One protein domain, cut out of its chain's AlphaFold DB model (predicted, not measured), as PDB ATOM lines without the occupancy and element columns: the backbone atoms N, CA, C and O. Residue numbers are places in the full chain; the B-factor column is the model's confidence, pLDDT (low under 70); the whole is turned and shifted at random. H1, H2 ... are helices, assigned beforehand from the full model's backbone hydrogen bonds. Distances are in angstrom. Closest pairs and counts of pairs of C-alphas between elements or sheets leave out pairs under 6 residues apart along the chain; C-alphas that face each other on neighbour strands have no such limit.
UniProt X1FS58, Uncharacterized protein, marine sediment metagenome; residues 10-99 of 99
ATOM      1  N   GLN A  10      38.568  22.081   4.421       98.00
ATOM      2  CA  GLN A  10      38.985  21.622   3.092       98.00
ATOM      3  C   GLN A  10      40.206  22.393   2.594       98.00
ATOM      4  O   GLN A  10      41.169  21.804   2.115       98.00
ATOM      5  N   THR A  11      40.187  23.712   2.784       98.31
ATOM      6  CA  THR A  11      41.289  24.599   2.407       98.31
ATOM      7  C   THR A  11      42.549  24.274   3.205       98.31
ATOM      8  O   THR A  11      43.623  24.121   2.628       98.31
ATOM      9  N   TRP A  12      42.412  24.085   4.522       98.00
ATOM     10  CA  TRP A  12      43.524  23.654   5.370       98.00
ATOM     11  C   TRP A  12      44.060  22.273   4.975       98.00
ATOM     12  O   TRP A  12      45.272  22.093   4.905       98.00
ATOM     13  N   ALA A  13      43.180  21.306   4.706       97.81
ATOM     14  CA  ALA A  13      43.560  19.934   4.390       97.81
ATOM     15  C   ALA A  13      44.357  19.857   3.079       97.81
ATOM     16  O   ALA A  13      45.382  19.182   3.040       97.81
ATOM     17  N   VAL A  14      43.949  20.596   2.040       97.75
ATOM     18  CA  VAL A  14      44.713  20.677   0.784       97.75
ATOM     19  C   VAL A  14      46.114  21.230   1.032       97.75
ATOM     20  O   VAL A  14      47.092  20.585   0.654       97.75
ATOM     21  N   LYS A  15      46.229  22.387   1.703       97.81
ATOM     22  CA  LYS A  15      47.544  22.984   1.988       97.81
ATOM     23  C   LYS A  15      48.412  22.049   2.826       97.81
ATOM     24  O   LYS A  15      49.588  21.898   2.529       97.81
ATOM     25  N   LEU A  16      47.831  21.384   3.825       97.31
ATOM     26  CA  LEU A  16      48.537  20.420   4.664       97.31
ATOM     27  C   LEU A  16      49.135  19.272   3.842       97.31
ATOM     28  O   LEU A  16      50.301  18.938   4.034       97.31
ATOM     29  N   HIS A  17      48.350  18.652   2.957       97.12
ATOM     30  CA  HIS A  17      48.823  17.536   2.130       97.12
ATOM     31  C   HIS A  17      49.960  17.966   1.199       97.12
ATOM     32  O   HIS A  17      50.993  17.301   1.160       97.12
ATOM     33  N   TRP A  18      49.817  19.113   0.530       97.19
ATOM     34  CA  TRP A  18      50.849  19.640  -0.367       97.19
ATOM     35  C   TRP A  18      52.116  20.120   0.350       97.19
ATOM     36  O   TRP A  18      53.207  19.939  -0.179       97.19
ATOM     37  N   ASP A  19      52.008  20.672   1.558       97.12
ATOM     38  CA  ASP A  19      53.181  21.110   2.327       97.12
ATOM     39  C   ASP A  19      53.940  19.947   2.977       97.12
ATOM     40  O   ASP A  19      55.155  20.018   3.171       97.12
ATOM     41  N   ASN A  20      53.236  18.873   3.344       95.69
ATOM     42  CA  ASN A  20      53.846  17.725   4.013       95.69
ATOM     43  C   ASN A  20      54.727  16.893   3.071       95.69
ATOM     44  O   ASN A  20      55.684  16.261   3.530       95.69
ATOM     45  N   ASN A  21      54.423  16.877   1.771       93.94
ATOM     46  CA  ASN A  21      55.291  16.270   0.772       93.94
ATOM     47  C   ASN A  21      56.344  17.294   0.326       93.94
ATOM     48  O   ASN A  21      56.037  18.279  -0.336       93.94
ATOM     49  N   GLN A  22      57.617  17.047   0.655       94.69
ATOM     50  CA  GLN A  22      58.707  17.972   0.323       94.69
ATOM     51  C   GLN A  22      58.828  18.246  -1.189       94.69
ATOM     52  O   GLN A  22      59.236  19.341  -1.579       94.69
ATOM     53  N   GLY A  23      58.512  17.262  -2.036       96.56
ATOM     54  CA  GLY A  23      58.523  17.413  -3.490       96.56
ATOM     55  C   GLY A  23      57.449  18.386  -3.963       96.56
ATOM     56  O   GLY A  23      57.773  19.349  -4.657       96.56
ATOM     57  N   ASP A  24      56.211  18.174  -3.523       95.69
ATOM     58  CA  ASP A  24      55.068  19.023  -3.871       95.69
ATOM     59  C   ASP A  24      55.238  20.438  -3.314       95.69
ATOM     60  O   ASP A  24      55.081  21.412  -4.050       95.69
ATOM     61  N   TYR A  25      55.665  20.565  -2.054       97.12
ATOM     62  CA  TYR A  25      55.985  21.852  -1.443       97.12
ATOM     63  C   TYR A  25      56.992  22.633  -2.292       97.12
ATOM     64  O   TYR A  25      56.720  23.754  -2.720       97.12
ATOM     65  N   ASN A  26      58.151  22.034  -2.594       97.69
ATOM     66  CA  ASN A  26      59.183  22.700  -3.389       97.69
ATOM     67  C   ASN A  26      58.674  23.071  -4.787       97.69
ATOM     68  O   ASN A  26      58.983  24.160  -5.275       97.69
ATOM     69  N   TYR A  27      57.885  22.188  -5.405       97.94
ATOM     70  CA  TYR A  27      57.284  22.418  -6.711       97.94
ATOM     71  C   TYR A  27      56.346  23.627  -6.696       97.94
ATOM     72  O   TYR A  27      56.537  24.556  -7.482       97.94
ATOM     73  N   PHE A  28      55.377  23.676  -5.778       98.31
ATOM     74  CA  PHE A  28      54.431  24.789  -5.703       98.31
ATOM     75  C   PHE A  28      55.103  26.102  -5.305       98.31
ATOM     76  O   PHE A  28      54.741  27.150  -5.839       98.31
ATOM     77  N   GLN A  29      56.129  26.059  -4.450       98.06
ATOM     78  CA  GLN A  29      56.944  27.232  -4.142       98.06
ATOM     79  C   GLN A  29      57.675  27.757  -5.388       98.06
ATOM     80  O   GLN A  29      57.691  28.961  -5.645       98.06
ATOM     81  N   GLU A  30      58.263  26.872  -6.196       98.25
ATOM     82  CA  GLU A  30      58.910  27.250  -7.455       98.25
ATOM     83  C   GLU A  30      57.913  27.842  -8.458       98.25
ATOM     84  O   GLU A  30      58.168  28.919  -8.998       98.25
ATOM     85  N   GLN A  31      56.750  27.209  -8.643       98.44
ATOM     86  CA  GLN A  31      55.700  27.745  -9.512       98.44
ATOM     87  C   GLN A  31      55.219  29.120  -9.027       98.44
ATOM     88  O   GLN A  31      55.133  30.053  -9.826       98.44
ATOM     89  N   CYS A  32      54.989  29.294  -7.722       98.44
ATOM     90  CA  CYS A  32      54.605  30.582  -7.145       98.44
ATOM     91  C   CYS A  32      55.641  31.675  -7.459       98.44
ATOM     92  O   CYS A  32      55.278  32.768  -7.901       98.44
ATOM     93  N   ARG A  33      56.941  31.381  -7.305       98.31
ATOM     94  CA  ARG A  33      58.017  32.327  -7.648       98.31
ATOM     95  C   ARG A  33      58.029  32.697  -9.124       98.31
ATOM     96  O   ARG A  33      58.217  33.871  -9.438       98.31
ATOM     97  N   GLU A  34      57.808  31.746 -10.027       98.31
ATOM     98  CA  GLU A  34      57.737  32.038 -11.463       98.31
ATOM     99  C   GLU A  34      56.527  32.923 -11.806       98.31
ATOM    100  O   GLU A  34      56.666  33.878 -12.576       98.31
ATOM    101  N   TYR A  35      55.370  32.707 -11.168       98.31
ATOM    102  CA  TYR A  35      54.210  33.599 -11.297       98.31
ATOM    103  C   TYR A  35      54.516  35.011 -10.771       98.31
ATOM    104  O   TYR A  35      54.269  35.996 -11.472       98.31
ATOM    105  N   MET A  36      55.117  35.132  -9.582       97.69
ATOM    106  CA  MET A  36      55.510  36.425  -9.006       97.69
ATOM    107  C   MET A  36      56.527  37.163  -9.886       97.69
ATOM    108  O   MET A  36      56.369  38.355 -10.145       97.69
ATOM    109  N   LYS A  37      57.541  36.462 -10.403       97.81
ATOM    110  CA  LYS A  37      58.563  37.009 -11.312       97.81
ATOM    111  C   LYS A  37      57.969  37.484 -12.639       97.81
ATOM    112  O   LYS A  37      58.437  38.474 -13.201       97.81
ATOM    113  N   ALA A  38      56.922  36.817 -13.119       98.06
ATOM    114  CA  ALA A  38      56.143  37.235 -14.278       98.06
ATOM    115  C   ALA A  38      55.144  38.374 -13.974       98.06
ATOM    116  O   ALA A  38      54.382  38.760 -14.859       98.06
ATOM    117  N   ASN A  39      55.143  38.930 -12.752       97.56
ATOM    118  CA  ASN A  39      54.165  39.907 -12.254       97.56
ATOM    119  C   ASN A  39      52.707  39.429 -12.365       97.56
ATOM    120  O   ASN A  39      51.792  40.245 -12.502       97.56
ATOM    121  N   LYS A  40      52.477  38.115 -12.298       98.06
ATOM    122  CA  LYS A  40      51.127  37.562 -12.273       98.06
ATOM    123  C   LYS A  40      50.497  37.753 -10.892       98.06
ATOM    124  O   LYS A  40      51.174  37.581  -9.871       98.06
ATOM    125  N   PRO A  41      49.208  38.110 -10.822       97.56
ATOM    126  CA  PRO A  41      48.488  38.231  -9.562       97.56
ATOM    127  C   PRO A  41      48.195  36.853  -8.947       97.56
ATOM    128  O   PRO A  41      48.110  35.853  -9.655       97.56
ATOM    129  N   SER A  42      47.974  36.801  -7.627       97.81
ATOM    130  CA  SER A  42      47.772  35.533  -6.905       97.81
ATOM    131  C   SER A  42      46.563  34.723  -7.383       97.81
ATOM    132  O   SER A  42      46.566  33.510  -7.238       97.81
ATOM    133  N   TRP A  43      45.531  35.363  -7.941       98.06
ATOM    134  CA  TRP A  43      44.341  34.660  -8.432       98.06
ATOM    135  C   TRP A  43      44.631  33.823  -9.690       98.06
ATOM    136  O   TRP A  43      44.050  32.758  -9.836       98.06
ATOM    137  N   GLU A  44      45.593  34.217 -10.541       98.62
ATOM    138  CA  GLU A  44      46.031  33.349 -11.654       98.62
ATOM    139  C   GLU A  44      46.733  32.091 -11.125       98.62
ATOM    140  O   GLU A  44      46.603  31.012 -11.695       98.62
ATOM    141  N   PHE A  45      47.482  32.215 -10.024       98.69
ATOM    142  CA  PHE A  45      48.081  31.055  -9.369       98.69
ATOM    143  C   PHE A  45      47.018  30.194  -8.670       98.69
ATOM    144  O   PHE A  45      47.129  28.975  -8.669       98.69
ATOM    145  N   ALA A  46      45.958  30.803  -8.128       98.69
ATOM    146  CA  ALA A  46      44.819  30.077  -7.568       98.69
ATOM    147  C   ALA A  46      44.099  29.223  -8.621       98.69
ATOM    148  O   ALA A  46      43.797  28.064  -8.341       98.69
ATOM    149  N   ASP A  47      43.878  29.764  -9.825       98.62
ATOM    150  CA  ASP A  47      43.309  29.013 -10.952       98.62
ATOM    151  C   ASP A  47      44.188  27.805 -11.304       98.62
ATOM    152  O   ASP A  47      43.690  26.686 -11.398       98.62
ATOM    153  N   TYR A  48      45.507  27.996 -11.377       98.56
ATOM    154  CA  TYR A  48      46.456  26.907 -11.614       98.56
ATOM    155  C   TYR A  48      46.430  25.822 -10.517       98.56
ATOM    156  O   TYR A  48      46.405  24.628 -10.815       98.56
ATOM    157  N   LEU A  49      46.401  26.205  -9.236       98.56
ATOM    158  CA  LEU A  49      46.292  25.242  -8.132       98.56
ATOM    159  C   LEU A  49      44.974  24.460  -8.197       98.56
ATOM    160  O   LEU A  49      44.948  23.257  -7.937       98.56
ATOM    161  N   LYS A  50      43.882  25.137  -8.561       98.38
ATOM    162  CA  LYS A  50      42.582  24.503  -8.753       98.38
ATOM    163  C   LYS A  50      42.618  23.484  -9.891       98.38
ATOM    164  O   LYS A  50      42.120  22.380  -9.692       98.38
ATOM    165  N   GLU A  51      43.223  23.821 -11.030       98.19
ATOM    166  CA  GLU A  51      43.397  22.899 -12.162       98.19
ATOM    167  C   GLU A  51      44.126  21.619 -11.723       98.19
ATOM    168  O   GLU A  51      43.621  20.521 -11.948       98.19
ATOM    169  N   ILE A  52      45.236  21.743 -10.987       97.31
ATOM    170  CA  ILE A  52      45.964  20.592 -10.421       97.31
ATOM    171  C   ILE A  52      45.056  19.765  -9.491       97.31
ATOM    172  O   ILE A  52      45.026  18.536  -9.562       97.31
ATOM    173  N   GLY A  53      44.295  20.421  -8.610       96.12
ATOM    174  CA  GLY A  53      43.355  19.746  -7.711       96.12
ATOM    175  C   GLY A  53      42.255  18.977  -8.453       96.12
ATOM    176  O   GLY A  53      41.899  17.864  -8.056       96.12
ATOM    177  N   GLU A  54      41.734  19.543  -9.542       95.62
ATOM    178  CA  GLU A  54      40.741  18.909 -10.412       95.62
ATOM    179  C   GLU A  54      41.336  17.729 -11.193       95.62
ATOM    180  O   GLU A  54      40.698  16.679 -11.270       95.62
ATOM    181  N   GLU A  55      42.570  17.840 -11.692       95.88
ATOM    182  CA  GLU A  55      43.292  16.738 -12.342       95.88
ATOM    183  C   GLU A  55      43.520  15.562 -11.382       95.88
ATOM    184  O   GLU A  55      43.272  14.404 -11.734       95.88
ATOM    185  N   ILE A  56      43.924  15.845 -10.139       94.62
ATOM    186  CA  ILE A  56      44.070  14.829  -9.089       94.62
ATOM    187  C   ILE A  56      42.726  14.138  -8.845       94.62
ATOM    188  O   ILE A  56      42.653  12.907  -8.868       94.62
ATOM    189  N   PHE A  57      41.650  14.904  -8.658       93.69
ATOM    190  CA  PHE A  57      40.313  14.350  -8.450       93.69
ATOM    191  C   PHE A  57      39.842  13.503  -9.645       93.69
ATOM    192  O   PHE A  57      39.301  12.409  -9.462       93.69
ATOM    193  N   GLN A  58      40.105  13.949 -10.870       94.31
ATOM    194  CA  GLN A  58      39.770  13.208 -12.081       94.31
ATOM    195  C   GLN A  58      40.553  11.889 -12.176       94.31
ATOM    196  O   GLN A  58      39.974  10.849 -12.492       94.31
ATOM    197  N   SER A  59      41.836  11.880 -11.796       95.06
ATOM    198  CA  SER A  59      42.650  10.655 -11.764       95.06
ATOM    199  C   SER A  59      42.100   9.594 -10.797       95.06
ATOM    200  O   SER A  59      42.257   8.391 -11.035       95.06
ATOM    201  N   ILE A  60      41.411  10.017  -9.726       93.56
ATOM    202  CA  ILE A  60      40.722   9.125  -8.780       93.56
ATOM    203  C   ILE A  60      39.520   8.472  -9.455       93.56
ATOM    204  O   ILE A  60      39.358   7.255  -9.363       93.56
ATOM    205  N   ILE A  61      38.701   9.265 -10.152       91.44
ATOM    206  CA  ILE A  61      37.521   8.780 -10.884       91.44
ATOM    207  C   ILE A  61      37.929   7.758 -11.948       91.44
ATOM    208  O   ILE A  61      37.263   6.738 -12.123       91.44
ATOM    209  N   GLU A  62      39.039   8.010 -12.636       94.94
ATOM    210  CA  GLU A  62      39.558   7.142 -13.695       94.94
ATOM    211  C   GLU A  62      40.284   5.895 -13.173       94.94
ATOM    212  O   GLU A  62      40.622   5.008 -13.957       94.94
ATOM    213  N   GLY A  63      40.516   5.798 -11.861       94.06
ATOM    214  CA  GLY A  63      41.230   4.677 -11.247       94.06
ATOM    215  C   GLY A  63      42.744   4.682 -11.488       94.06
ATOM    216  O   GLY A  63      43.394   3.664 -11.259       94.06
ATOM    217  N   ASN A  64      43.304   5.818 -11.919       94.88
ATOM    218  CA  ASN A  64      44.723   5.993 -12.247       94.88
ATOM    219  C   ASN A  64      45.521   6.707 -11.140       94.88
ATOM    220  O   ASN A  64      46.744   6.812 -11.233       94.88
ATOM    221  N   ALA A  65      44.848   7.198 -10.098       93.44
ATOM    222  CA  ALA A  65      45.481   7.881  -8.977       93.44
ATOM    223  C   ALA A  65      46.424   6.975  -8.168       93.44
ATOM    224  O   ALA A  65      46.121   5.806  -7.893       93.44
ATOM    225  N   ASN A  66      47.531   7.556  -7.706       93.44
ATOM    226  CA  ASN A  66      48.412   6.934  -6.717       93.44
ATOM    227  C   ASN A  66      47.779   6.955  -5.305       93.44
ATOM    228  O   ASN A  66      46.714   7.535  -5.086       93.44
ATOM    229  N   GLU A  67      48.413   6.289  -4.336       94.19
ATOM    230  CA  GLU A  67      47.876   6.202  -2.968       94.19
ATOM    231  C   GLU A  67      47.870   7.552  -2.235       94.19
ATOM    232  O   GLU A  67      46.936   7.829  -1.487       94.19
ATOM    233  N   GLU A  68      48.846   8.424  -2.492       92.62
ATOM    234  CA  GLU A  68      48.917   9.757  -1.874       92.62
ATOM    235  C   GLU A  68      47.734  10.636  -2.300       92.62
ATOM    236  O   GLU A  68      47.032  11.190  -1.453       92.62
ATOM    237  N   ALA A  69      47.424  10.670  -3.599       93.44
ATOM    238  CA  ALA A  69      46.251  11.346  -4.143       93.44
ATOM    239  C   ALA A  69      44.944  10.801  -3.544       93.44
ATOM    240  O   ALA A  69      44.034  11.569  -3.226       93.44
ATOM    241  N   LYS A  70      44.844   9.479  -3.343       95.00
ATOM    242  CA  LYS A  70      43.669   8.864  -2.701       95.00
ATOM    243  C   LYS A  70      43.511   9.318  -1.258       95.00
ATOM    244  O   LYS A  70      42.400   9.671  -0.872       95.00
ATOM    245  N   MET A  71      44.595   9.327  -0.484       94.94
ATOM    246  CA  MET A  71      44.576   9.780   0.909       94.94
ATOM    247  C   MET A  71      44.196  11.259   1.009       94.94
ATOM    248  O   MET A  71      43.312  11.607   1.788       94.94
ATOM    249  N   MET A  72      44.786  12.110   0.167       95.19
ATOM    250  CA  MET A  72      44.452  13.533   0.111       95.19
ATOM    251  C   MET A  72      42.961  13.750  -0.163       95.19
ATOM    252  O   MET A  72      42.294  14.460   0.585       95.19
ATOM    253  N   ILE A  73      42.406  13.126  -1.207       94.81
ATOM    254  CA  ILE A  73      40.995  13.320  -1.569       94.81
ATOM    255  C   ILE A  73      40.048  12.735  -0.510       94.81
ATOM    256  O   ILE A  73      38.998  13.324  -0.252       94.81
ATOM    257  N   GLN A  74      40.409  11.626   0.145       94.44
ATOM    258  CA  GLN A  74      39.643  11.090   1.279       94.44
ATOM    259  C   GLN A  74      39.593  12.068   2.458       94.44
ATOM    260  O   GLN A  74      38.525  12.251   3.042       94.44
ATOM    261  N   ASP A  75      40.718  12.709   2.777       95.25
ATOM    262  CA  ASP A  75      40.797  13.674   3.872       95.25
ATOM    263  C   ASP A  75      40.102  14.992   3.537       95.25
ATOM    264  O   ASP A  75      39.412  15.537   4.394       95.25
ATOM    265  N   VAL A  76      40.270  15.511   2.316       95.69
ATOM    266  CA  VAL A  76      39.668  16.781   1.875       95.69
ATOM    267  C   VAL A  76      38.155  16.632   1.684       95.69
ATOM    268  O   VAL A  76      37.383  17.515   2.061       95.69
ATOM    269  N   GLY A  77      37.693  15.513   1.127       92.00
ATOM    270  CA  GLY A  77      36.281  15.286   0.838       92.00
ATOM    271  C   GLY A  77      35.790  16.122  -0.348       92.00
ATOM    272  O   GLY A  77      36.006  15.757  -1.501       92.00
ATOM    273  N   ASN A  78      35.076  17.223  -0.090       91.62
ATOM    274  CA  ASN A  78      34.473  18.038  -1.151       91.62
ATOM    275  C   ASN A  78      35.439  19.112  -1.672       91.62
ATOM    276  O   ASN A  78      35.553  20.191  -1.090       91.62
ATOM    277  N   MET A  79      36.065  18.846  -2.819       93.06
ATOM    278  CA  MET A  79      36.984  19.780  -3.486       93.06
ATOM    279  C   MET A  79      36.330  21.115  -3.886       93.06
ATOM    280  O   MET A  79      37.028  22.119  -4.007       93.06
ATOM    281  N   ASN A  80      35.000  21.169  -4.037       94.06
ATOM    282  CA  ASN A  80      34.296  22.416  -4.370       94.06
ATOM    283  C   ASN A  80      34.313  23.450  -3.235       94.06
ATOM    284  O   ASN A  80      34.091  24.630  -3.492       94.06
ATOM    285  N   ASP A  81      34.564  23.020  -1.994       96.69
ATOM    286  CA  ASP A  81      34.599  23.912  -0.832       96.69
ATOM    287  C   ASP A  81      36.010  24.472  -0.575       96.69
ATOM    288  O   ASP A  81      36.202  25.270   0.344       96.69
ATOM    289  N   VAL A  82      37.013  24.073  -1.364       98.19
ATOM    290  CA  VAL A  82      38.391  24.557  -1.223       98.19
ATOM    291  C   VAL A  82      38.481  26.013  -1.678       98.19
ATOM    292  O   VAL A  82      38.109  26.368  -2.796       98.19
ATOM    293  N   ASN A  83      39.029  26.868  -0.816       98.31
ATOM    294  CA  ASN A  83      39.314  28.261  -1.126       98.31
ATOM    295  C   ASN A  83      40.713  28.408  -1.747       98.31
ATOM    296  O   ASN A  83      41.688  28.737  -1.069       98.31
ATOM    297  N   TRP A  84      40.809  28.164  -3.052       98.50
ATOM    298  CA  TRP A  84      42.067  28.215  -3.809       98.50
ATOM    299  C   TRP A  84      42.773  29.576  -3.740       98.50
ATOM    300  O   TRP A  84      43.999  29.631  -3.654       98.50
ATOM    301  N   ASP A  85      42.010  30.673  -3.686       98.62
ATOM    302  CA  ASP A  85      42.549  32.029  -3.533       98.62
ATOM    303  C   ASP A  85      43.322  32.212  -2.224       98.62
ATOM    304  O   ASP A  85      44.316  32.936  -2.174       98.62
ATOM    305  N   GLU A  86      42.848  31.603  -1.138       98.62
ATOM    306  CA  GLU A  86      43.501  31.680   0.169       98.62
ATOM    307  C   GLU A  86      44.809  30.887   0.179       98.62
ATOM    308  O   GLU A  86      45.815  31.391   0.675       98.62
ATOM    309  N   ILE A  87      44.824  29.709  -0.453       98.69
ATOM    310  CA  ILE A  87      46.039  28.901  -0.627       98.69
ATOM    311  C   ILE A  87      47.076  29.666  -1.459       98.69
ATOM    312  O   ILE A  87      48.232  29.781  -1.053       98.69
ATOM    313  N   ALA A  88      46.670  30.245  -2.591       98.69
ATOM    314  CA  ALA A  88      47.571  31.015  -3.444       98.69
ATOM    315  C   ALA A  88      48.141  32.249  -2.728       98.69
ATOM    316  O   ALA A  88      49.332  32.540  -2.835       98.69
ATOM    317  N   LYS A  89      47.311  32.964  -1.958       98.50
ATOM    318  CA  LYS A  89      47.770  34.093  -1.133       98.50
ATOM    319  C   LYS A  89      48.773  33.649  -0.074       98.50
ATOM    320  O   LYS A  89      49.753  34.358   0.116       98.50
ATOM    321  N   ALA A  90      48.567  32.499   0.570       98.06
ATOM    322  CA  ALA A  90      49.518  31.969   1.544       98.06
ATOM    323  C   ALA A  90      50.905  31.755   0.913       98.06
ATOM    324  O   ALA A  90      51.882  32.301   1.417       98.06
ATOM    325  N   TYR A  91      50.981  31.094  -0.249       98.38
ATOM    326  CA  TYR A  91      52.245  30.932  -0.978       98.38
ATOM    327  C   TYR A  91      52.889  32.273  -1.378       98.38
ATOM    328  O   TYR A  91      54.100  32.447  -1.235       98.38
ATOM    329  N   TYR A  92      52.101  33.249  -1.842       98.12
ATOM    330  CA  TYR A  92      52.621  34.583  -2.170       98.12
ATOM    331  C   TYR A  92      53.198  35.295  -0.940       98.12
ATOM    332  O   TYR A  92      54.250  35.923  -1.037       98.12
ATOM    333  N   GLU A  93      52.514  35.242   0.204       97.62
ATOM    334  CA  GLU A  93      52.995  35.863   1.441       97.62
ATOM    335  C   GLU A  93      54.251  35.166   1.979       97.62
ATOM    336  O   GLU A  93      55.183  35.846   2.399       97.62
ATOM    337  N   GLU A  94      54.328  33.836   1.912       96.44
ATOM    338  CA  GLU A  94      55.538  33.077   2.258       96.44
ATOM    339  C   GLU A  94      56.744  33.547   1.422       96.44
ATOM    340  O   GLU A  94      57.749  33.981   1.987       96.44
ATOM    341  N   ASN A  95      56.618  33.601   0.091       95.88
ATOM    342  CA  ASN A  95      57.715  34.021  -0.796       95.88
ATOM    343  C   ASN A  95      58.085  35.509  -0.670       95.88
ATOM    344  O   ASN A  95      59.229  35.877  -0.928       95.88
ATOM    345  N   LYS A  96      57.155  36.384  -0.260       93.31
ATOM    346  CA  LYS A  96      57.481  37.789   0.055       93.31
ATOM    347  C   LYS A  96      58.344  37.919   1.308       93.31
ATOM    348  O   LYS A  96      59.161  38.828   1.374       93.31
ATOM    349  N   ASN A  97      58.148  37.044   2.296       83.00
ATOM    350  CA  ASN A  97      58.871  37.085   3.569       83.00
ATOM    351  C   ASN A  97      60.260  36.426   3.499       83.00
ATOM    352  O   ASN A  97      61.061  36.596   4.415       83.00
ATOM    353  N   GLU A  98      60.550  35.687   2.425       72.38
ATOM    354  CA  GLU A  98      61.870  35.106   2.141       72.38
ATOM    355  C   GLU A  98      62.828  36.076   1.416       72.38
ATOM    356  O   GLU A  98      63.983  35.718   1.172       72.38
ATOM    357  N   THR A  99      62.371  37.292   1.075       53.56
ATOM    358  CA  THR A  99      63.151  38.321   0.352       53.56
ATOM    359  C   THR A  99      63.671  39.413   1.282       53.56
ATOM    360  O   THR A  99      64.816  39.871   1.061       53.56
TER     361      THR A  99
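This is residues 10 to 99 of the 99 residues of an uncharacterized protein of marine sediment metagenome (UniProt X1FS58). Five helices pack in two crossed layers: H4, H1 and H5 stand in a row, and H2 and the long H3 make the layer across from them. H4 and H5 cross opposite end parts of H3, H1 bridges between H4 and H5, and H2 crosses H5. The printed part has 90 residues, with named helices H1 to H5 in chain order and no named strand; its class is all helix. It is compact, with a radius of gyration of the C-alphas of 13.1 A, yet elongated, spanning 40 by 23 by 20 A.

H1, residues 10 to 20, and H2, residues 22 to 37, only just touch, with 3 pairs of C-alphas within 8 A, and only at the corner; the closest C-alphas are those of Asp 19 and Tyr 25, 4.8 A apart. H3, residues 42 to 61, is close to H2 but not clearly touching; their closest C-alphas, Cys 32 and Phe 45, are 6.9 A apart. H4, residues 67 to 76, touches residues 56 to 60 of H3 alone, closest at the C-alphas of Ile 56 and Ala 69, 6.4 A. H4 also touches H1 at a shallow tilt of 31 degrees, opposite ways; the closest C-alphas, Gln 10 and Val 76, are 5.0 A apart. H5, residues 84 to 97, touches residues 42 to 50 of H3 alone at a steep tilt of 53 degrees, with the C-alphas of Ala 46 and Trp 84 closest at 5.0 A. H5 touches H2 about perpendicular, at 80 degrees; the closest C-alphas, Cys 32 and Tyr 91, are 6.6 A apart. H1 and H3 are apart. In the five helices every O i to N i+4 pair is within hydrogen-bond range.

H1 begins at C-alpha 10 (38.985, 21.622, 3.092). H2 measures 22.3 A, H3 28.9 A and H5 20.4 A from first to last C-alpha. H5 ends at C-alpha 97 (58.871, 37.085, 3.569).

The C-alphas farthest apart, Gly 63 and Thr 99, are 41.8 A apart. The printed part has no cut and no long link. Its mean pLDDT is 95.7; residue 99 alone is under 70.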